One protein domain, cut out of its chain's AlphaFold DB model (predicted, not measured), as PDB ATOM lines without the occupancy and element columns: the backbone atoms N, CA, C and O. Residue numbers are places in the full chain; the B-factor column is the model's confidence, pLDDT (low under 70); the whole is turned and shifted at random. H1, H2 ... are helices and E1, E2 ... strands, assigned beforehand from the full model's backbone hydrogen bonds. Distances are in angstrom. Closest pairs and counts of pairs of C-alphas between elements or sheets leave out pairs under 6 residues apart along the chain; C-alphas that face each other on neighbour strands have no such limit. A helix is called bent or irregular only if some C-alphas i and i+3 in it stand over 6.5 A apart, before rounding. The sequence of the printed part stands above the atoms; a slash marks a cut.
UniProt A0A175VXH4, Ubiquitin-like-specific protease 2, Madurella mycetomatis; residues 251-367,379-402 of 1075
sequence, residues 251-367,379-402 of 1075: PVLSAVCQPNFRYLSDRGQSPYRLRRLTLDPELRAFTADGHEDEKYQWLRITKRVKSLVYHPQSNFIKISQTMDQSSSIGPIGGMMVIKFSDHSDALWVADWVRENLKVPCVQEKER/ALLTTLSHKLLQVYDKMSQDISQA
ATOM      1  N   PRO A 251      -1.857  37.330  35.435       87.30
ATOM      2  CA  PRO A 251      -2.610  36.600  36.458       87.30
ATOM      3  C   PRO A 251      -1.940  35.280  36.882       87.30
ATOM      4  O   PRO A 251      -1.659  34.403  36.066       87.30
ATOM      5  N   VAL A 252      -1.756  35.112  38.188       87.89
ATOM      6  CA  VAL A 252      -1.248  33.893  38.828       87.89
ATOM      7  C   VAL A 252      -2.425  33.024  39.277       87.89
ATOM      8  O   VAL A 252      -3.273  33.477  40.045       87.89
ATOM      9  N   LEU A 253      -2.465  31.768  38.824       85.79
ATOM     10  CA  LEU A 253      -3.451  30.770  39.266       85.79
ATOM     11  C   LEU A 253      -3.031  30.092  40.575       85.79
ATOM     12  O   LEU A 253      -3.857  29.814  41.444       85.79
ATOM     13  N   SER A 254      -1.740  29.789  40.707       86.11
ATOM     14  CA  SER A 254      -1.167  29.245  41.934       86.11
ATOM     15  C   SER A 254       0.338  29.475  42.001       86.11
ATOM     16  O   SER A 254       0.999  29.689  40.984       86.11
ATOM     17  N   ALA A 255       0.893  29.438  43.208       87.73
ATOM     18  CA  ALA A 255       2.329  29.508  43.437       87.73
ATOM     19  C   ALA A 255       2.715  28.781  44.727       87.73
ATOM     20  O   ALA A 255       1.925  28.709  45.667       87.73
ATOM     21  N   VAL A 256       3.944  28.279  44.778       86.54
ATOM     22  CA  VAL A 256       4.536  27.592  45.936       86.54
ATOM     23  C   VAL A 256       5.959  28.103  46.158       86.54
ATOM     24  O   VAL A 256       6.669  28.364  45.186       86.54
ATOM     25  N   CYS A 257       6.373  28.276  47.415       85.45
ATOM     26  CA  CYS A 257       7.681  28.824  47.774       85.45
ATOM     27  C   CYS A 257       8.313  28.097  48.969       85.45
ATOM     28  O   CYS A 257       7.755  28.080  50.068       85.45
ATOM     29  N   GLN A 258       9.523  27.574  48.768       80.52
ATOM     30  CA  GLN A 258      10.397  26.996  49.796       80.52
ATOM     31  C   GLN A 258      11.633  27.899  50.008       80.52
ATOM     32  O   GLN A 258      12.026  28.596  49.073       80.52
ATOM     33  N   PRO A 259      12.269  27.928  51.196       74.69
ATOM     34  CA  PRO A 259      11.972  27.119  52.384       74.69
ATOM     35  C   PRO A 259      10.735  27.591  53.160       74.69
ATOM     36  O   PRO A 259      10.173  26.825  53.923       74.69
ATOM     37  N   ASN A 260      10.250  28.814  52.928       72.62
ATOM     38  CA  ASN A 260       9.235  29.485  53.759       72.62
ATOM     39  C   ASN A 260       7.817  28.853  53.772       72.62
ATOM     40  O   ASN A 260       6.893  29.476  54.287       72.62
ATOM     41  N   PHE A 261       7.630  27.677  53.162       76.75
ATOM     42  CA  PHE A 261       6.373  26.935  52.976       76.75
ATOM     43  C   PHE A 261       5.144  27.783  52.572       76.75
ATOM     44  O   PHE A 261       4.003  27.454  52.901       76.75
ATOM     45  N   ARG A 262       5.345  28.889  51.843       80.93
ATOM     46  CA  ARG A 262       4.248  29.790  51.451       80.93
ATOM     47  C   ARG A 262       3.574  29.270  50.181       80.93
ATOM     48  O   ARG A 262       4.260  28.859  49.244       80.93
ATOM     49  N   TYR A 263       2.241  29.317  50.130       83.02
ATOM     50  CA  TYR A 263       1.474  28.942  48.942       83.02
ATOM     51  C   TYR A 263       0.357  29.933  48.605       83.02
ATOM     52  O   TYR A 263      -0.201  30.622  49.460       83.02
ATOM     53  N   LEU A 264       0.010  29.954  47.324       82.77
ATOM     54  CA  LEU A 264      -1.181  30.559  46.751       82.77
ATOM     55  C   LEU A 264      -1.877  29.470  45.929       82.77
ATOM     56  O   LEU A 264      -1.248  28.858  45.069       82.77
ATOM     57  N   SER A 265      -3.160  29.228  46.173       72.69
ATOM     58  CA  SER A 265      -3.994  28.378  45.319       72.69
ATOM     59  C   SER A 265      -5.363  29.012  45.121       72.69
ATOM     60  O   SER A 265      -5.931  29.585  46.054       72.69
ATOM     61  N   ASP A 266      -5.889  28.905  43.903       61.91
ATOM     62  CA  ASP A 266      -7.257  29.294  43.583       61.91
ATOM     63  C   ASP A 266      -8.260  28.411  44.348       61.91
ATOM     64  O   ASP A 266      -8.524  27.261  43.994       61.91
ATOM     65  N   ARG A 267      -8.809  28.969  45.433       55.61
ATOM     66  CA  ARG A 267      -9.988  28.457  46.149       55.61
ATOM     67  C   ARG A 267     -11.218  29.338  45.883       55.61
ATOM     68  O   ARG A 267     -11.980  29.627  46.802       55.61
ATOM     69  N   GLY A 268     -11.392  29.802  44.645       50.91
ATOM     70  CA  GLY A 268     -12.484  30.690  44.239       50.91
ATOM     71  C   GLY A 268     -12.250  32.166  44.579       50.91
ATOM     72  O   GLY A 268     -13.212  32.914  44.730       50.91
ATOM     73  N   GLN A 269     -10.990  32.588  44.720       56.49
ATOM     74  CA  GLN A 269     -10.613  33.997  44.892       56.49
ATOM     75  C   GLN A 269      -9.976  34.521  43.602       56.49
ATOM     76  O   GLN A 269      -9.286  33.785  42.904       56.49
ATOM     77  N   SER A 270     -10.210  35.795  43.275       54.85
ATOM     78  CA  SER A 270      -9.721  36.400  42.032       54.85
ATOM     79  C   SER A 270      -8.198  36.247  41.882       54.85
ATOM     80  O   SER A 270      -7.485  36.569  42.837       54.85
ATOM     81  N   PRO A 271      -7.678  35.824  40.713       66.84
ATOM     82  CA  PRO A 271      -6.253  35.559  40.544       66.84
ATOM     83  C   PRO A 271      -5.427  36.836  40.724       66.84
ATOM     84  O   PRO A 271      -5.637  37.831  40.020       66.84
ATOM     85  N   TYR A 272      -4.472  36.785  41.655       82.17
ATOM     86  CA  TYR A 272      -3.523  37.866  41.917       82.17
ATOM     87  C   TYR A 272      -2.724  38.169  40.652       82.17
ATOM     88  O   TYR A 272      -2.343  37.262  39.911       82.17
ATOM     89  N   ARG A 273      -2.470  39.448  40.385       86.48
ATOM     90  CA  ARG A 273      -1.828  39.899  39.149       86.48
ATOM     91  C   ARG A 273      -0.442  40.441  39.457       86.48
ATOM     92  O   ARG A 273      -0.316  41.429  40.179       86.48
ATOM     93  N   LEU A 274       0.591  39.820  38.892       88.30
ATOM     94  CA  LEU A 274       1.946  40.360  38.924       88.30
ATOM     95  C   LEU A 274       2.000  41.614  38.048       88.30
ATOM     96  O   LEU A 274       1.727  41.554  36.846       88.30
ATOM     97  N   ARG A 275       2.336  42.757  38.650       85.84
ATOM     98  CA  ARG A 275       2.516  44.046  37.964       85.84
ATOM     99  C   ARG A 275       3.893  44.611  38.275       85.84
ATOM    100  O   ARG A 275       4.405  44.439  39.379       85.84
ATOM    101  N   ARG A 276       4.461  45.314  37.297       82.86
ATOM    102  CA  ARG A 276       5.642  46.159  37.481       82.86
ATOM    103  C   ARG A 276       5.221  47.473  38.151       82.86
ATOM    104  O   ARG A 276       4.222  48.061  37.740       82.86
ATOM    105  N   LEU A 277       6.013  47.967  39.101       70.71
ATOM    106  CA  LEU A 277       5.946  49.367  39.536       70.71
ATOM    107  C   LEU A 277       6.737  50.269  38.573       70.71
ATOM    108  O   LEU A 277       7.722  49.858  37.964       70.71
ATOM    109  N   THR A 278       6.304  51.516  38.393       66.23
ATOM    110  CA  THR A 278       6.943  52.436  37.432       66.23
ATOM    111  C   THR A 278       8.402  52.726  37.791       66.23
ATOM    112  O   THR A 278       9.261  52.661  36.908       66.23
ATOM    113  N   LEU A 279       8.658  52.982  39.078       69.72
ATOM    114  CA  LEU A 279       9.951  53.396  39.639       69.72
ATOM    115  C   LEU A 279      10.910  52.222  39.920       69.72
ATOM    116  O   LEU A 279      12.104  52.338  39.655       69.72
ATOM    117  N   ASP A 280      10.394  51.090  40.405       68.22
ATOM    118  CA  ASP A 280      11.198  49.922  40.785       68.22
ATOM    119  C   ASP A 280      11.205  48.833  39.696       68.22
ATOM    120  O   ASP A 280      10.141  48.442  39.207       68.22
ATOM    121  N   PRO A 281      12.367  48.234  39.362       80.07
ATOM    122  CA  PRO A 281      12.436  47.007  38.575       80.07
ATOM    123  C   PRO A 281      12.109  45.801  39.472       80.07
ATOM    124  O   PRO A 281      12.952  44.949  39.748       80.07
ATOM    125  N   GLU A 282      10.863  45.740  39.935       86.73
ATOM    126  CA  GLU A 282      10.272  44.607  40.645       86.73
ATOM    127  C   GLU A 282       8.913  44.254  40.030       86.73
ATOM    128  O   GLU A 282       8.177  45.139  39.586       86.73
ATOM    129  N   LEU A 283       8.550  42.969  40.065       88.66
ATOM    130  CA  LEU A 283       7.157  42.542  39.919       88.66
ATOM    131  C   LEU A 283       6.587  42.266  41.310       88.66
ATOM    132  O   LEU A 283       7.190  41.509  42.072       88.66
ATOM    133  N   ARG A 284       5.425  42.844  41.629       87.39
ATOM    134  CA  ARG A 284       4.700  42.620  42.894       87.39
ATOM    135  C   ARG A 284       3.288  42.096  42.635       87.39
ATOM    136  O   ARG A 284       2.761  42.267  41.535       87.39
ATOM    137  N   ALA A 285       2.696  41.433  43.626       87.74
ATOM    138  CA  ALA A 285       1.381  40.805  43.517       87.74
ATOM    139  C   ALA A 285       0.258  41.756  43.962       87.74
ATOM    140  O   ALA A 285       0.213  42.181  45.113       87.74
ATOM    141  N   PHE A 286      -0.673  42.042  43.050       85.90
ATOM    142  CA  PHE A 286      -1.839  42.891  43.303       85.90
ATOM    143  C   PHE A 286      -3.135  42.082  43.287       85.90
ATOM    144  O   PHE A 286      -3.259  41.112  42.531       85.90
ATOM    145  N   THR A 287      -4.127  42.507  44.069       82.59
ATOM    146  CA  THR A 287      -5.510  42.022  43.948       82.59
ATOM    147  C   THR A 287      -6.121  42.434  42.601       82.59
ATOM    148  O   THR A 287      -5.563  43.260  41.867       82.59
ATOM    149  N   ALA A 288      -7.292  41.886  42.259       75.62
ATOM    150  CA  ALA A 288      -8.037  42.326  41.077       75.62
ATOM    151  C   ALA A 288      -8.358  43.834  41.123       75.62
ATOM    152  O   ALA A 288      -8.233  44.515  40.104       75.62
ATOM    153  N   ASP A 289      -8.672  44.342  42.318       74.32
ATOM    154  CA  ASP A 289      -9.004  45.744  42.602       74.32
ATOM    155  C   ASP A 289      -7.782  46.680  42.550       74.32
ATOM    156  O   ASP A 289      -7.927  47.898  42.495       74.32
ATOM    157  N   GLY A 290      -6.565  46.122  42.513       75.60
ATOM    158  CA  GLY A 290      -5.322  46.872  42.326       75.60
ATOM    159  C   GLY A 290      -4.599  47.304  43.600       75.60
ATOM    160  O   GLY A 290      -3.665  48.096  43.498       75.60
ATOM    161  N   HIS A 291      -4.960  46.761  44.763       78.43
ATOM    162  CA  HIS A 291      -4.187  46.923  45.999       78.43
ATOM    163  C   HIS A 291      -3.052  45.884  46.073       78.43
ATOM    164  O   HIS A 291      -3.231  44.747  45.633       78.43
ATOM    165  N   GLU A 292      -1.882  46.260  46.601       78.50
ATOM    166  CA  GLU A 292      -0.811  45.303  46.931       78.50
ATOM    167  C   GLU A 292      -1.229  44.545  48.201       78.50
ATOM    168  O   GLU A 292      -1.522  45.174  49.216       78.50
ATOM    169  N   ASP A 293      -1.306  43.210  48.149       70.48
ATOM    170  CA  ASP A 293      -1.695  42.407  49.316       70.48
ATOM    171  C   ASP A 293      -0.450  42.007  50.121       70.48
ATOM    172  O   ASP A 293       0.374  41.200  49.675       70.48
ATOM    173  N   GLU A 294      -0.345  42.548  51.334       74.84
ATOM    174  CA  GLU A 294       0.672  42.227  52.339       74.84
ATOM    175  C   GLU A 294       0.884  40.714  52.513       74.84
ATOM    176  O   GLU A 294       2.021  40.231  52.533       74.84
ATOM    177  N   LYS A 295      -0.200  39.931  52.518       76.49
ATOM    178  CA  LYS A 295      -0.181  38.464  52.640       76.49
ATOM    179  C   LYS A 295       0.607  37.776  51.517       76.49
ATOM    180  O   LYS A 295       1.097  36.656  51.701       76.49
ATOM    181  N   TYR A 296       0.746  38.433  50.364       81.63
ATOM    182  CA  TYR A 296       1.396  37.915  49.162       81.63
ATOM    183  C   TYR A 296       2.637  38.712  48.724       81.63
ATOM    184  O   TYR A 296       3.170  38.440  47.650       81.63
ATOM    185  N   GLN A 297       3.208  39.584  49.569       83.34
ATOM    186  CA  GLN A 297       4.509  40.227  49.285       83.34
ATOM    187  C   GLN A 297       5.648  39.228  49.001       83.34
ATOM    188  O   GLN A 297       6.611  39.558  48.314       83.34
ATOM    189  N   TRP A 298       5.537  37.978  49.460       84.94
ATOM    190  CA  TRP A 298       6.493  36.912  49.145       84.94
ATOM    191  C   TRP A 298       6.537  36.508  47.664       84.94
ATOM    192  O   TRP A 298       7.526  35.913  47.245       84.94
ATOM    193  N   LEU A 299       5.512  36.847  46.871       88.23
ATOM    194  CA  LEU A 299       5.495  36.692  45.410       88.23
ATOM    195  C   LEU A 299       6.314  37.771  44.675       88.23
ATOM    196  O   LEU A 299       6.375  37.743  43.446       88.23
ATOM    197  N   ARG A 300       6.957  38.711  45.391       88.98
ATOM    198  CA  ARG A 300       7.845  39.718  44.791       88.98
ATOM    199  C   ARG A 300       9.000  39.067  44.029       88.98
ATOM    200  O   ARG A 300       9.745  38.253  44.577       88.98
ATOM    201  N   ILE A 301       9.185  39.482  42.777       89.82
ATOM    202  CA  ILE A 301      10.337  39.132  41.936       89.82
ATOM    203  C   ILE A 301      11.227  40.372  41.865       89.82
ATOM    204  O   ILE A 301      10.791  41.424  41.399       89.82
ATOM    205  N   THR A 302      12.459  40.254  42.357       88.33
ATOM    206  CA  THR A 302      13.344  41.393  42.665       88.33
ATOM    207  C   THR A 302      14.719  41.238  42.006       88.33
ATOM    208  O   THR A 302      15.041  40.183  41.461       88.33
ATOM    209  N   LYS A 303      15.611  42.230  42.140       87.42
ATOM    210  CA  LYS A 303      17.028  42.112  41.721       87.42
ATOM    211  C   LYS A 303      17.795  40.939  42.373       87.42
ATOM    212  O   LYS A 303      18.911  40.652  41.958       87.42
ATOM    213  N   ARG A 304      17.221  40.254  43.374       86.10
ATOM    214  CA  ARG A 304      17.806  39.093  44.070       86.10
ATOM    215  C   ARG A 304      17.639  37.750  43.343       86.10
ATOM    216  O   ARG A 304      18.107  36.733  43.861       86.10
ATOM    217  N   VAL A 305      16.989  37.696  42.173       89.12
ATOM    218  CA  VAL A 305      16.891  36.455  41.377       89.12
ATOM    219  C   VAL A 305      18.286  36.000  40.920       89.12
ATOM    220  O   VAL A 305      18.970  36.690  40.175       89.12
ATOM    221  N   LYS A 306      18.694  34.797  41.338       88.94
ATOM    222  CA  LYS A 306      19.913  34.099  40.896       88.94
ATOM    223  C   LYS A 306      19.716  33.362  39.572       88.94
ATOM    224  O   LYS A 306      20.641  33.282  38.769       88.94
ATOM    225  N   SER A 307      18.530  32.795  39.356       89.13
ATOM    226  CA  SER A 307      18.163  32.116  38.111       89.13
ATOM    227  C   SER A 307      16.649  32.038  37.934       89.13
ATOM    228  O   SER A 307      15.893  31.946  38.907       89.13
ATOM    229  N   LEU A 308      16.216  32.029  36.675       90.47
ATOM    230  CA  LEU A 308      14.849  31.711  36.273       90.47
ATOM    231  C   LEU A 308      14.900  30.570  35.255       90.47
ATOM    232  O   LEU A 308      15.663  30.640  34.295       90.47
ATOM    233  N   VAL A 309      14.104  29.523  35.465       87.59
ATOM    234  CA  VAL A 309      13.924  28.402  34.535       87.59
ATOM    235  C   VAL A 309      12.495  28.440  34.011       87.59
ATOM    236  O   VAL A 309      11.547  28.525  34.794       87.59
ATOM    237  N   TYR A 310      12.338  28.385  32.693       88.27
ATOM    238  CA  TYR A 310      11.033  28.427  32.034       88.27
ATOM    239  C   TYR A 310      11.029  27.584  30.762       88.27
ATOM    240  O   TYR A 310      12.077  27.269  30.188       88.27
ATOM    241  N   HIS A 311       9.827  27.260  30.296       81.83
ATOM    242  CA  HIS A 311       9.626  26.491  29.083       81.83
ATOM    243  C   HIS A 311       8.524  27.134  28.208       81.83
ATOM    244  O   HIS A 311       7.427  27.345  28.717       81.83
ATOM    245  N   PRO A 312       8.747  27.431  26.905       80.49
ATOM    246  CA  PRO A 312       7.850  28.290  26.110       80.49
ATOM    247  C   PRO A 312       6.409  27.815  25.908       80.49
ATOM    248  O   PRO A 312       5.572  28.610  25.495       80.49
ATOM    249  N   GLN A 313       6.137  26.529  26.130       79.12
ATOM    250  CA  GLN A 313       4.801  25.924  26.033       79.12
ATOM    251  C   GLN A 313       4.324  25.374  27.389       79.12
ATOM    252  O   GLN A 313       3.493  24.473  27.438       79.12
ATOM    253  N   SER A 314       4.902  25.848  28.496       82.20
ATOM    254  CA  SER A 314       4.452  25.515  29.847       82.20
ATOM    255  C   SER A 314       3.972  26.776  30.553       82.20
ATOM    256  O   SER A 314       4.612  27.821  30.479       82.20
ATOM    257  N   ASN A 315       2.871  26.660  31.289       87.74
ATOM    258  CA  ASN A 315       2.315  27.749  32.090       87.74
ATOM    259  C   ASN A 315       3.059  27.914  33.433       87.74
ATOM    260  O   ASN A 315       2.573  28.614  34.319       87.74
ATOM    261  N   PHE A 316       4.195  27.231  33.616       87.81
ATOM    262  CA  PHE A 316       4.995  27.234  34.836       87.81
ATOM    263  C   PHE A 316       6.346  27.924  34.621       87.81
ATOM    264  O   PHE A 316       7.041  27.659  33.637       87.81
ATOM    265  N   ILE A 317       6.762  28.729  35.601       90.07
ATOM    266  CA  ILE A 317       8.152  29.191  35.743       90.07
ATOM    267  C   ILE A 317       8.685  28.821  37.127       90.07
ATOM    268  O   ILE A 317       7.939  28.802  38.107       90.07
ATOM    269  N   LYS A 318       9.991  28.572  37.209       90.10
ATOM    270  CA  LYS A 318      10.727  28.340  38.454       90.10
ATOM    271  C   LYS A 318      11.737  29.464  38.662       90.10
ATOM    272  O   LYS A 318      12.592  29.689  37.812       90.10
ATOM    273  N   ILE A 319      11.667  30.142  39.800       90.92
ATOM    274  CA  ILE A 319      12.513  31.283  40.162       90.92
ATOM    275  C   ILE A 319      13.324  30.918  41.406       90.92
ATOM    276  O   ILE A 319      12.779  30.376  42.363       90.92
ATOM    277  N   SER A 320      14.618  31.235  41.413       90.22
ATOM    278  CA  SER A 320      15.477  31.111  42.599       90.22
ATOM    279  C   SER A 320      15.984  32.496  42.996       90.22
ATOM    280  O   SER A 320      16.709  33.112  42.219       90.22
ATOM    281  N   GLN A 321      15.626  32.996  44.180       90.13
ATOM    282  CA  GLN A 321      16.064  34.292  44.722       90.13
ATOM    283  C   GLN A 321      16.929  34.100  45.973       90.13
ATOM    284  O   GLN A 321      16.719  33.141  46.719       90.13
ATOM    285  N   THR A 322      17.878  35.004  46.251       87.22
ATOM    286  CA  THR A 322      18.456  35.059  47.606       87.22
ATOM    287  C   THR A 322      17.381  35.431  48.620       87.22
ATOM    288  O   THR A 322      16.467  36.198  48.322       87.22
ATOM    289  N   MET A 323      17.491  34.852  49.814       83.40
ATOM    290  CA  MET A 323      16.637  35.208  50.941       83.40
ATOM    291  C   MET A 323      16.890  36.664  51.343       83.40
ATOM    292  O   MET A 323      18.025  37.147  51.304       83.40
ATOM    293  N   ASP A 324      15.828  37.350  51.740       77.34
ATOM    294  CA  ASP A 324      15.864  38.684  52.309       77.34
ATOM    295  C   ASP A 324      15.150  38.702  53.654       77.34
ATOM    296  O   ASP A 324      13.941  38.483  53.714       77.34
ATOM    297  N   GLN A 325      15.899  38.955  54.725       73.67
ATOM    298  CA  GLN A 325      15.369  38.976  56.088       73.67
ATOM    299  C   GLN A 325      14.873  40.368  56.512       73.67
ATOM    300  O   GLN A 325      14.164  40.470  57.505       73.67
ATOM    301  N   SER A 326      15.166  41.438  55.756       66.38
ATOM    302  CA  SER A 326      14.771  42.812  56.117       66.38
ATOM    303  C   SER A 326      13.302  43.152  55.816       66.38
ATOM    304  O   SER A 326      12.927  44.322  55.806       66.38
ATOM    305  N   SER A 327      12.468  42.154  55.518       66.42
ATOM    306  CA  SER A 327      11.050  42.333  55.192       66.42
ATOM    307  C   SER A 327      10.172  42.063  56.417       66.42
ATOM    308  O   SER A 327      10.250  41.003  57.035       66.42
ATOM    309  N   SER A 328       9.308  43.025  56.760       61.48
ATOM    310  CA  SER A 328       8.447  42.992  57.955       61.48
ATOM    311  C   SER A 328       7.494  41.791  58.006       61.48
ATOM    312  O   SER A 328       7.113  41.349  59.086       61.48
ATOM    313  N   ILE A 329       7.145  41.219  56.851       62.94
ATOM    314  CA  ILE A 329       6.212  40.086  56.704       62.94
ATOM    315  C   ILE A 329       6.969  38.739  56.656       62.94
ATOM    316  O   ILE A 329       6.581  37.785  55.963       62.94
ATOM    317  N   GLY A 330       8.093  38.674  57.376       65.42
ATOM    318  CA  GLY A 330       9.038  37.559  57.375       65.42
ATOM    319  C   GLY A 330       9.756  37.378  56.029       65.42
ATOM    320  O   GLY A 330       9.377  37.994  55.032       65.42
ATOM    321  N   PRO A 331      10.751  36.478  55.954       68.40
ATOM    322  CA  PRO A 331      11.699  36.441  54.848       68.40
ATOM    323  C   PRO A 331      11.062  36.242  53.466       68.40
ATOM    324  O   PRO A 331      10.218  35.359  53.265       68.40
ATOM    325  N   ILE A 332      11.514  37.048  52.504       78.23
ATOM    326  CA  ILE A 332      11.157  36.979  51.079       78.23
ATOM    327  C   ILE A 332      12.282  36.265  50.315       78.23
ATOM    328  O   ILE A 332      13.453  36.395  50.658       78.23
ATOM    329  N   GLY A 333      11.941  35.506  49.271       81.56
ATOM    330  CA  GLY A 333      12.907  34.777  48.443       81.56
ATOM    331  C   GLY A 333      12.948  33.271  48.720       81.56
ATOM    332  O   GLY A 333      12.001  32.703  49.266       81.56
ATOM    333  N   GLY A 334      14.031  32.621  48.282       85.85
ATOM    334  CA  GLY A 334      14.123  31.163  48.189       85.85
ATOM    335  C   GLY A 334      13.773  30.644  46.789       85.85
ATOM    336  O   GLY A 334      13.984  31.330  45.786       85.85
ATOM    337  N   MET A 335      13.263  29.415  46.706       87.76
ATOM    338  CA  MET A 335      12.864  28.755  45.463       87.76
ATOM    339  C   MET A 335      11.342  28.786  45.314       87.76
ATOM    340  O   MET A 335      10.621  28.218  46.134       87.76
ATOM    341  N   MET A 336      10.860  29.427  44.251       90.28
ATOM    342  CA  MET A 336       9.441  29.623  43.969       90.28
ATOM    343  C   MET A 336       9.062  28.993  42.627       90.28
ATOM    344  O   MET A 336       9.805  29.121  41.653       90.28
ATOM    345  N   VAL A 337       7.896  28.353  42.551       88.96
ATOM    346  CA  VAL A 337       7.287  27.915  41.286       88.96
ATOM    347  C   VAL A 337       5.919  28.573  41.147       88.96
ATOM    348  O   VAL A 337       5.097  28.487  42.058       88.96
ATOM    349  N   ILE A 338       5.692  29.244  40.017       90.27
ATOM    350  CA  ILE A 338       4.483  30.029  39.730       90.27
ATOM    351  C   ILE A 338       3.773  29.422  38.518       90.27
ATOM    352  O   ILE A 338       4.424  29.111  37.519       90.27
ATOM    353  N   LYS A 339       2.447  29.276  38.611       88.84
ATOM    354  CA  LYS A 339       1.545  28.791  37.562       88.84
ATOM    355  C   LYS A 339       0.643  29.923  37.065       88.84
ATOM    356  O   LYS A 339      -0.079  30.538  37.850       88.84
ATOM    357  N   PHE A 340       0.628  30.137  35.756       89.25
ATOM    358  CA  PHE A 340      -0.166  31.163  35.074       89.25
ATOM    359  C   PHE A 340      -1.375  30.579  34.331       89.25
ATOM    360  O   PHE A 340      -1.501  29.358  34.187       89.25
ATOM    361  N   SER A 341      -2.275  31.443  33.843       84.55
ATOM    362  CA  SER A 341      -3.400  31.011  33.000       84.55
ATOM    363  C   SER A 341      -2.967  30.474  31.642       84.55
ATOM    364  O   SER A 341      -3.549  29.494  31.180       84.55
ATOM    365  N   ASP A 342      -1.945  31.069  31.032       83.90
ATOM    366  CA  ASP A 342      -1.446  30.689  29.713       83.90
ATOM    367  C   ASP A 342       0.091  30.573  29.684       83.90
ATOM    368  O   ASP A 342       0.796  31.042  30.579       83.90
ATOM    369  N   HIS A 343       0.634  29.949  28.640       86.58
ATOM    370  CA  HIS A 343       2.076  29.917  28.404       86.58
ATOM    371  C   HIS A 343       2.607  31.279  27.909       86.58
ATOM    372  O   HIS A 343       3.784  31.584  28.100       86.58
ATOM    373  N   SER A 344       1.747  32.128  27.325       87.61
ATOM    374  CA  SER A 344       2.080  33.515  26.963       87.61
ATOM    375  C   SER A 344       2.344  34.398  28.194       87.61
ATOM    376  O   SER A 344       3.326  35.139  28.215       87.61
ATOM    377  N   ASP A 345       1.541  34.246  29.250       90.59
ATOM    378  CA  ASP A 345       1.744  34.871  30.564       90.59
ATOM    379  C   ASP A 345       3.109  34.472  31.170       90.59
ATOM    380  O   ASP A 345       3.883  35.320  31.619       90.59
ATOM    381  N   ALA A 346       3.429  33.171  31.135       88.62
ATOM    382  CA  ALA A 346       4.692  32.624  31.638       88.62
ATOM    383  C   ALA A 346       5.915  33.127  30.845       88.62
ATOM    384  O   ALA A 346       6.950  33.455  31.435       88.62
ATOM    385  N   LEU A 347       5.786  33.219  29.515       89.45
ATOM    386  CA  LEU A 347       6.789  33.808  28.628       89.45
ATOM    387  C   LEU A 347       7.038  35.281  28.955       89.45
ATOM    388  O   LEU A 347       8.190  35.659  29.147       89.45
ATOM    389  N   TRP A 348       5.980  36.086  29.105       91.23
ATOM    390  CA  TRP A 348       6.099  37.514  29.415       91.23
ATOM    391  C   TRP A 348       6.901  37.764  30.698       91.23
ATOM    392  O   TRP A 348       7.769  38.634  30.719       91.23
ATOM    393  N   VAL A 349       6.670  36.978  31.759       90.89
ATOM    394  CA  VAL A 349       7.433  37.117  33.015       90.89
ATOM    395  C   VAL A 349       8.898  36.699  32.832       90.89
ATOM    396  O   VAL A 349       9.791  37.369  33.351       90.89
ATOM    397  N   ALA A 350       9.174  35.634  32.074       90.42
ATOM    398  CA  ALA A 350      10.542  35.201  31.783       90.42
ATOM    399  C   ALA A 350      11.318  36.220  30.924       90.42
ATOM    400  O   ALA A 350      12.499  36.471  31.178       90.42
ATOM    401  N   ASP A 351      10.656  36.831  29.940       88.94
ATOM    402  CA  ASP A 351      11.220  37.885  29.096       88.94
ATOM    403  C   ASP A 351      11.459  39.170  29.906       88.94
ATOM    404  O   ASP A 351      12.573  39.699  29.897       88.94
ATOM    405  N   TRP A 352      10.482  39.596  30.718       90.48
ATOM    406  CA  TRP A 352      10.612  40.750  31.614       90.48
ATOM    407  C   TRP A 352      11.801  40.607  32.574       90.48
ATOM    408  O   TRP A 352      12.579  41.553  32.721       90.48
ATOM    409  N   VAL A 353      11.989  39.435  33.196       89.65
ATOM    410  CA  VAL A 353      13.128  39.172  34.100       89.65
ATOM    411  C   VAL A 353      14.460  39.243  33.348       89.65
ATOM    412  O   VAL A 353      15.418  39.827  33.863       89.65
ATOM    413  N   ARG A 354      14.529  38.711  32.121       88.42
ATOM    414  CA  ARG A 354      15.741  38.764  31.291       88.42
ATOM    415  C   ARG A 354      16.138  40.204  30.963       88.42
ATOM    416  O   ARG A 354      17.310  40.551  31.077       88.42
ATOM    417  N   GLU A 355      15.168  41.032  30.589       86.45
ATOM    418  CA  GLU A 355      15.377  42.426  30.182       86.45
ATOM    419  C   GLU A 355      15.662  43.362  31.367       86.45
ATOM    420  O   GLU A 355      16.621  44.133  31.336       86.45
ATOM    421  N   ASN A 356      14.848  43.289  32.425       86.47
ATOM    422  CA  ASN A 356      14.846  44.278  33.510       86.47
ATOM    423  C   ASN A 356      15.831  43.921  34.635       86.47
ATOM    424  O   ASN A 356      16.380  44.823  35.268       86.47
ATOM    425  N   LEU A 357      16.079  42.627  34.881       87.17
ATOM    426  CA  LEU A 357      16.980  42.164  35.945       87.17
ATOM    427  C   LEU A 357      18.347  41.688  35.422       87.17
ATOM    428  O   LEU A 357      19.277  41.561  36.213       87.17
ATOM    429  N   LYS A 358      18.494  41.451  34.107       82.63
ATOM    430  CA  LYS A 358      19.725  40.946  33.453       82.63
ATOM    431  C   LYS A 358      20.220  39.591  33.993       82.63
ATOM    432  O   LYS A 358      21.398  39.256  33.896       82.63
ATOM    433  N   VAL A 359      19.307  38.800  34.555       80.95
ATOM    434  CA  VAL A 359      19.583  37.503  35.191       80.95
ATOM    435  C   VAL A 359      19.596  36.377  34.146       80.95
ATOM    436  O   VAL A 359      18.776  36.409  33.223       80.95
ATOM    437  N   PRO A 360      20.456  35.343  34.280       78.38
ATOM    438  CA  PRO A 360      20.407  34.149  33.434       78.38
ATOM    439  C   PRO A 360      19.039  33.445  33.504       78.38
ATOM    440  O   PRO A 360      18.725  32.703  34.439       78.38
ATOM    441  N   CYS A 361      18.235  33.676  32.467       81.62
ATOM    442  CA  CYS A 361      16.952  33.024  32.235       81.62
ATOM    443  C   CYS A 361      17.176  31.774  31.380       81.62
ATOM    444  O   CYS A 361      17.285  31.854  30.154       81.62
ATOM    445  N   VAL A 362      17.264  30.620  32.034       79.21
ATOM    446  CA  VAL A 362      17.455  29.322  31.390       79.21
ATOM    447  C   VAL A 362      16.135  28.887  30.759       79.21
ATOM    448  O   VAL A 362      15.260  28.314  31.408       79.21
ATOM    449  N   GLN A 363      16.003  29.151  29.462       76.53
ATOM    450  CA  GLN A 363      15.039  28.447  28.627       76.53
ATOM    451  C   GLN A 363      15.433  26.966  28.613       76.53
ATOM    452  O   GLN A 363      16.545  26.648  28.184       76.53
ATOM    453  N   GLU A 364      14.561  26.057  29.059       63.80
ATOM    454  CA  GLU A 364      14.853  24.615  29.029       63.80
ATOM    455  C   GLU A 364      14.725  24.079  27.586       63.80
ATOM    456  O   GLU A 364      13.737  23.463  27.199       63.80
ATOM    457  N   LYS A 365      15.725  24.407  26.759       56.34
ATOM    458  CA  LYS A 365      15.942  23.893  25.400       56.34
ATOM    459  C   LYS A 365      16.734  22.587  25.438       56.34
ATOM    460  O   LYS A 365      17.518  22.334  26.353       56.34
ATOM    461  N   GLU A 366      16.545  21.771  24.410       48.86
ATOM    462  CA  GLU A 366      17.207  20.477  24.260       48.86
ATOM    463  C   GLU A 366      18.732  20.601  24.159       48.86
ATOM    464  O   GLU A 366      19.264  21.483  23.490       48.86
ATOM    465  N   ARG A 367      19.450  19.639  24.758       41.03
ATOM    466  CA  ARG A 367      20.895  19.427  24.540       41.03
ATOM    467  C   ARG A 367      21.203  18.757  23.185       41.03
ATOM    468  O   ARG A 367      22.264  18.160  23.027       41.03
ATOM    469  N   ALA A 379       7.100  14.884  22.487       54.63
ATOM    470  CA  ALA A 379       7.389  14.003  23.616       54.63
ATOM    471  C   ALA A 379       8.271  14.701  24.670       54.63
ATOM    472  O   ALA A 379       7.994  14.618  25.871       54.63
ATOM    473  N   LEU A 380       9.289  15.452  24.240       52.44
ATOM    474  CA  LEU A 380      10.151  16.191  25.158       52.44
ATOM    475  C   LEU A 380       9.467  17.431  25.756       52.44
ATOM    476  O   LEU A 380       9.547  17.613  26.967       52.44
ATOM    477  N   LEU A 381       8.711  18.209  24.972       51.47
ATOM    478  CA  LEU A 381       7.840  19.295  25.457       51.47
ATOM    479  C   LEU A 381       6.947  18.809  26.617       51.47
ATOM    480  O   LEU A 381       6.874  19.440  27.675       51.47
ATOM    481  N   THR A 382       6.323  17.638  26.435       61.24
ATOM    482  CA  THR A 382       5.514  16.965  27.463       61.24
ATOM    483  C   THR A 382       6.365  16.593  28.680       61.24
ATOM    484  O   THR A 382       5.982  16.895  29.808       61.24
ATOM    485  N   THR A 383       7.548  16.009  28.466       59.79
ATOM    486  CA  THR A 383       8.484  15.612  29.533       59.79
ATOM    487  C   THR A 383       8.948  16.806  30.374       59.79
ATOM    488  O   THR A 383       9.015  16.697  31.595       59.79
ATOM    489  N   LEU A 384       9.240  17.960  29.765       58.15
ATOM    490  CA  LEU A 384       9.692  19.154  30.488       58.15
ATOM    491  C   LEU A 384       8.565  19.821  31.280       58.15
ATOM    492  O   LEU A 384       8.752  20.156  32.449       58.15
ATOM    493  N   SER A 385       7.368  19.940  30.694       64.84
ATOM    494  CA  SER A 385       6.204  20.426  31.446       64.84
ATOM    495  C   SER A 385       5.849  19.474  32.600       64.84
ATOM    496  O   SER A 385       5.494  19.927  33.685       64.84
ATOM    497  N   HIS A 386       6.051  18.161  32.419       71.59
ATOM    498  CA  HIS A 386       5.902  17.162  33.477       71.59
ATOM    499  C   HIS A 386       6.966  17.301  34.582       71.59
ATOM    500  O   HIS A 386       6.626  17.134  35.746       71.59
ATOM    501  N   LYS A 387       8.221  17.678  34.276       71.18
ATOM    502  CA  LYS A 387       9.220  18.017  35.315       71.18
ATOM    503  C   LYS A 387       8.802  19.240  36.134       71.18
ATOM    504  O   LYS A 387       8.896  19.211  37.357       71.18
ATOM    505  N   LEU A 388       8.377  20.325  35.479       72.48
ATOM    506  CA  LEU A 388       7.963  21.548  36.180       72.48
ATOM    507  C   LEU A 388       6.721  21.293  37.044       72.48
ATOM    508  O   LEU A 388       6.677  21.747  38.187       72.48
ATOM    509  N   LEU A 389       5.778  20.488  36.542       77.02
ATOM    510  CA  LEU A 389       4.638  19.998  37.312       77.02
ATOM    511  C   LEU A 389       5.079  19.108  38.488       77.02
ATOM    512  O   LEU A 389       4.641  19.353  39.598       77.02
ATOM    513  N   GLN A 390       6.011  18.166  38.305       76.86
ATOM    514  CA  GLN A 390       6.560  17.349  39.400       76.86
ATOM    515  C   GLN A 390       7.234  18.187  40.496       76.86
ATOM    516  O   GLN A 390       7.106  17.861  41.673       76.86
ATOM    517  N   VAL A 391       7.944  19.267  40.142       75.94
ATOM    518  CA  VAL A 391       8.519  20.188  41.138       75.94
ATOM    519  C   VAL A 391       7.411  20.960  41.860       75.94
ATOM    520  O   VAL A 391       7.477  21.085  43.080       75.94
ATOM    521  N   TYR A 392       6.391  21.438  41.141       80.85
ATOM    522  CA  TYR A 392       5.229  22.099  41.742       80.85
ATOM    523  C   TYR A 392       4.458  21.159  42.685       80.85
ATOM    524  O   TYR A 392       4.187  21.526  43.826       80.85
ATOM    525  N   ASP A 393       4.152  19.939  42.239       80.68
ATOM    526  CA  ASP A 393       3.402  18.936  42.992       80.68
ATOM    527  C   ASP A 393       4.192  18.464  44.210       80.68
ATOM    528  O   ASP A 393       3.618  18.386  45.294       80.68
ATOM    529  N   LYS A 394       5.511  18.233  44.082       79.23
ATOM    530  CA  LYS A 394       6.365  17.953  45.244       79.23
ATOM    531  C   LYS A 394       6.341  19.122  46.227       79.23
ATOM    532  O   LYS A 394       6.021  18.908  47.387       79.23
ATOM    533  N   MET A 395       6.606  20.353  45.784       79.71
ATOM    534  CA  MET A 395       6.570  21.520  46.675       79.71
ATOM    535  C   MET A 395       5.201  21.693  47.345       79.71
ATOM    536  O   MET A 395       5.138  22.043  48.520       79.71
ATOM    537  N   SER A 396       4.106  21.422  46.633       80.75
ATOM    538  CA  SER A 396       2.752  21.461  47.189       80.75
ATOM    539  C   SER A 396       2.492  20.324  48.184       80.75
ATOM    540  O   SER A 396       1.753  20.538  49.143       80.75
ATOM    541  N   GLN A 397       3.081  19.141  47.985       80.14
ATOM    542  CA  GLN A 397       3.031  18.028  48.936       80.14
ATOM    543  C   GLN A 397       3.855  18.343  50.187       80.14
ATOM    544  O   GLN A 397       3.304  18.270  51.284       80.14
ATOM    545  N   ASP A 398       5.103  18.790  50.024       74.79
ATOM    546  CA  ASP A 398       5.991  19.237  51.101       74.79
ATOM    547  C   ASP A 398       5.298  20.325  51.955       74.79
ATOM    548  O   ASP A 398       5.259  20.225  53.176       74.79
ATOM    549  N   ILE A 399       4.662  21.326  51.325       76.66
ATOM    550  CA  ILE A 399       3.886  22.381  52.011       76.66
ATOM    551  C   ILE A 399       2.630  21.830  52.707       76.66
ATOM    552  O   ILE A 399       2.243  22.343  53.752       76.66
ATOM    553  N   SER A 400       1.979  20.801  52.153       76.85
ATOM    554  CA  SER A 400       0.796  20.177  52.775       76.85
ATOM    555  C   SER A 400       1.124  19.229  53.936       76.85
ATOM    556  O   SER A 400       0.239  18.925  54.732       76.85
ATOM    557  N   GLN A 401       2.372  18.757  54.018       72.16
ATOM    558  CA  GLN A 401       2.881  17.888  55.085       72.16
ATOM    559  C   GLN A 401       3.667  18.667  56.150       72.16
ATOM    560  O   GLN A 401       3.768  18.205  57.285       72.16
ATOM    561  N   ALA A 402       4.185  19.854  55.813       63.89
ATOM    562  CA  ALA A 402       4.769  20.782  56.774       63.89
ATOM    563  C   ALA A 402       3.773  21.052  57.920       63.89
ATOM    564  O   ALA A 402       2.611  21.376  57.656       63.89
TER     565      ALA A 402
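AT A GLANCE: This is residues 251 to 367 and 379 to 402 of the 1075 residues of the protein "Ubiquitin-like-specific protease 2" of Madurella mycetomatis (UniProt A0A175VXH4). A twisted six-stranded sheet stands in the middle, with the long helix H3 slanting over one face and the helices H2 and H1 over the other, making three layers. Beyond the sheet on the side of H1, the small hairpin E3 and E4 meets H1 through E4 and the beginning of E1 through E3. The printed part has 141 residues with three named helices and eight named strands, in the order E1 E2 E3 E4 H1 E5 E6 E7 H2 E8 H3, and its class is mixed, helices and strands. The large sheet is mixed, in the order E2 E1 E7 E6 E5 E8. The whole is compact, with a radius of gyration of the C-alphas of 14.4 A and spans of 44 by 36 by 29 A.

IN THESE COORDINATES: The large sheet holds E2, residues 262 to 265; E1, residues 251 to 258, 21.0 A long from C-alpha 251 at (-2.610, 36.600, 36.458); E7, residues 332 to 340, 20.4 A; E6, residues 316 to 324, 23.5 A; E5, residues 305 to 310, 13.6 A; and E8, residues 361 to 363. E1 bends by 60 degrees at residue 254, and E7 by 85 degrees at residue 335. H3, residues 379 to 401, measures 32.0 A and ends with C-alpha 401 at (2.881, 17.888, 55.085). H2 spans residues 343 to 357, 20.7 A, and H1 residues 294 to 299. E3 is residues 273 to 276 and E4 residues 283 to 286.

HOW THE PARTS SIT: E5, E6 and E7 form a meander, each strand the antiparallel neighbour of the one before; N 309 and O 318 are 2.8 A apart, N 319 and O 336 2.8 A. E1 is antiparallel to E7, with N 256 and O 337 at 3.0 A, and to E2, with N 264 and O 255 at 2.8 A. E8 is parallel to E5, with N 362 and O 308 at 2.8 A. E7, H2 and E8 make a split strand-helix-strand unit, two parallel strands with E6 and E5 between them, its crossover right-handed. H3 is on the sheet at a height of 9.8 A; its closest C-alpha to E7 is Tyr 392, 6.2 A from that of Val 337. H1 and H2 are on the opposite face, and the sheet curls round H1. The closest C-alphas of E4 and H1 are those of Ala 285 and Leu 299, 6.1 A apart. In E3 and E4, a hairpin, N 273 and O 286 are 2.8 A apart. In H2 and H3 every O i to N i+4 pair is within hydrogen-bond range; in H1 0 of 2 are, beside 2 of 3 O i to N i+3 pairs. H1 is irregular, with C-alphas 295 and 298 7.7 A apart.

THE WHOLE: The C-alphas farthest apart, of Ser 328 and Ala 379, are 45.0 A apart. Residues 368 to 378 are not printed, and C-alphas 367 and 379 are 14.6 A apart across this cut. Of the links printed whole, none is long. Mean pLDDT of the printed part is 78.9; residues under 70 include 266 to 271, 326 to 331 and 379 to 385.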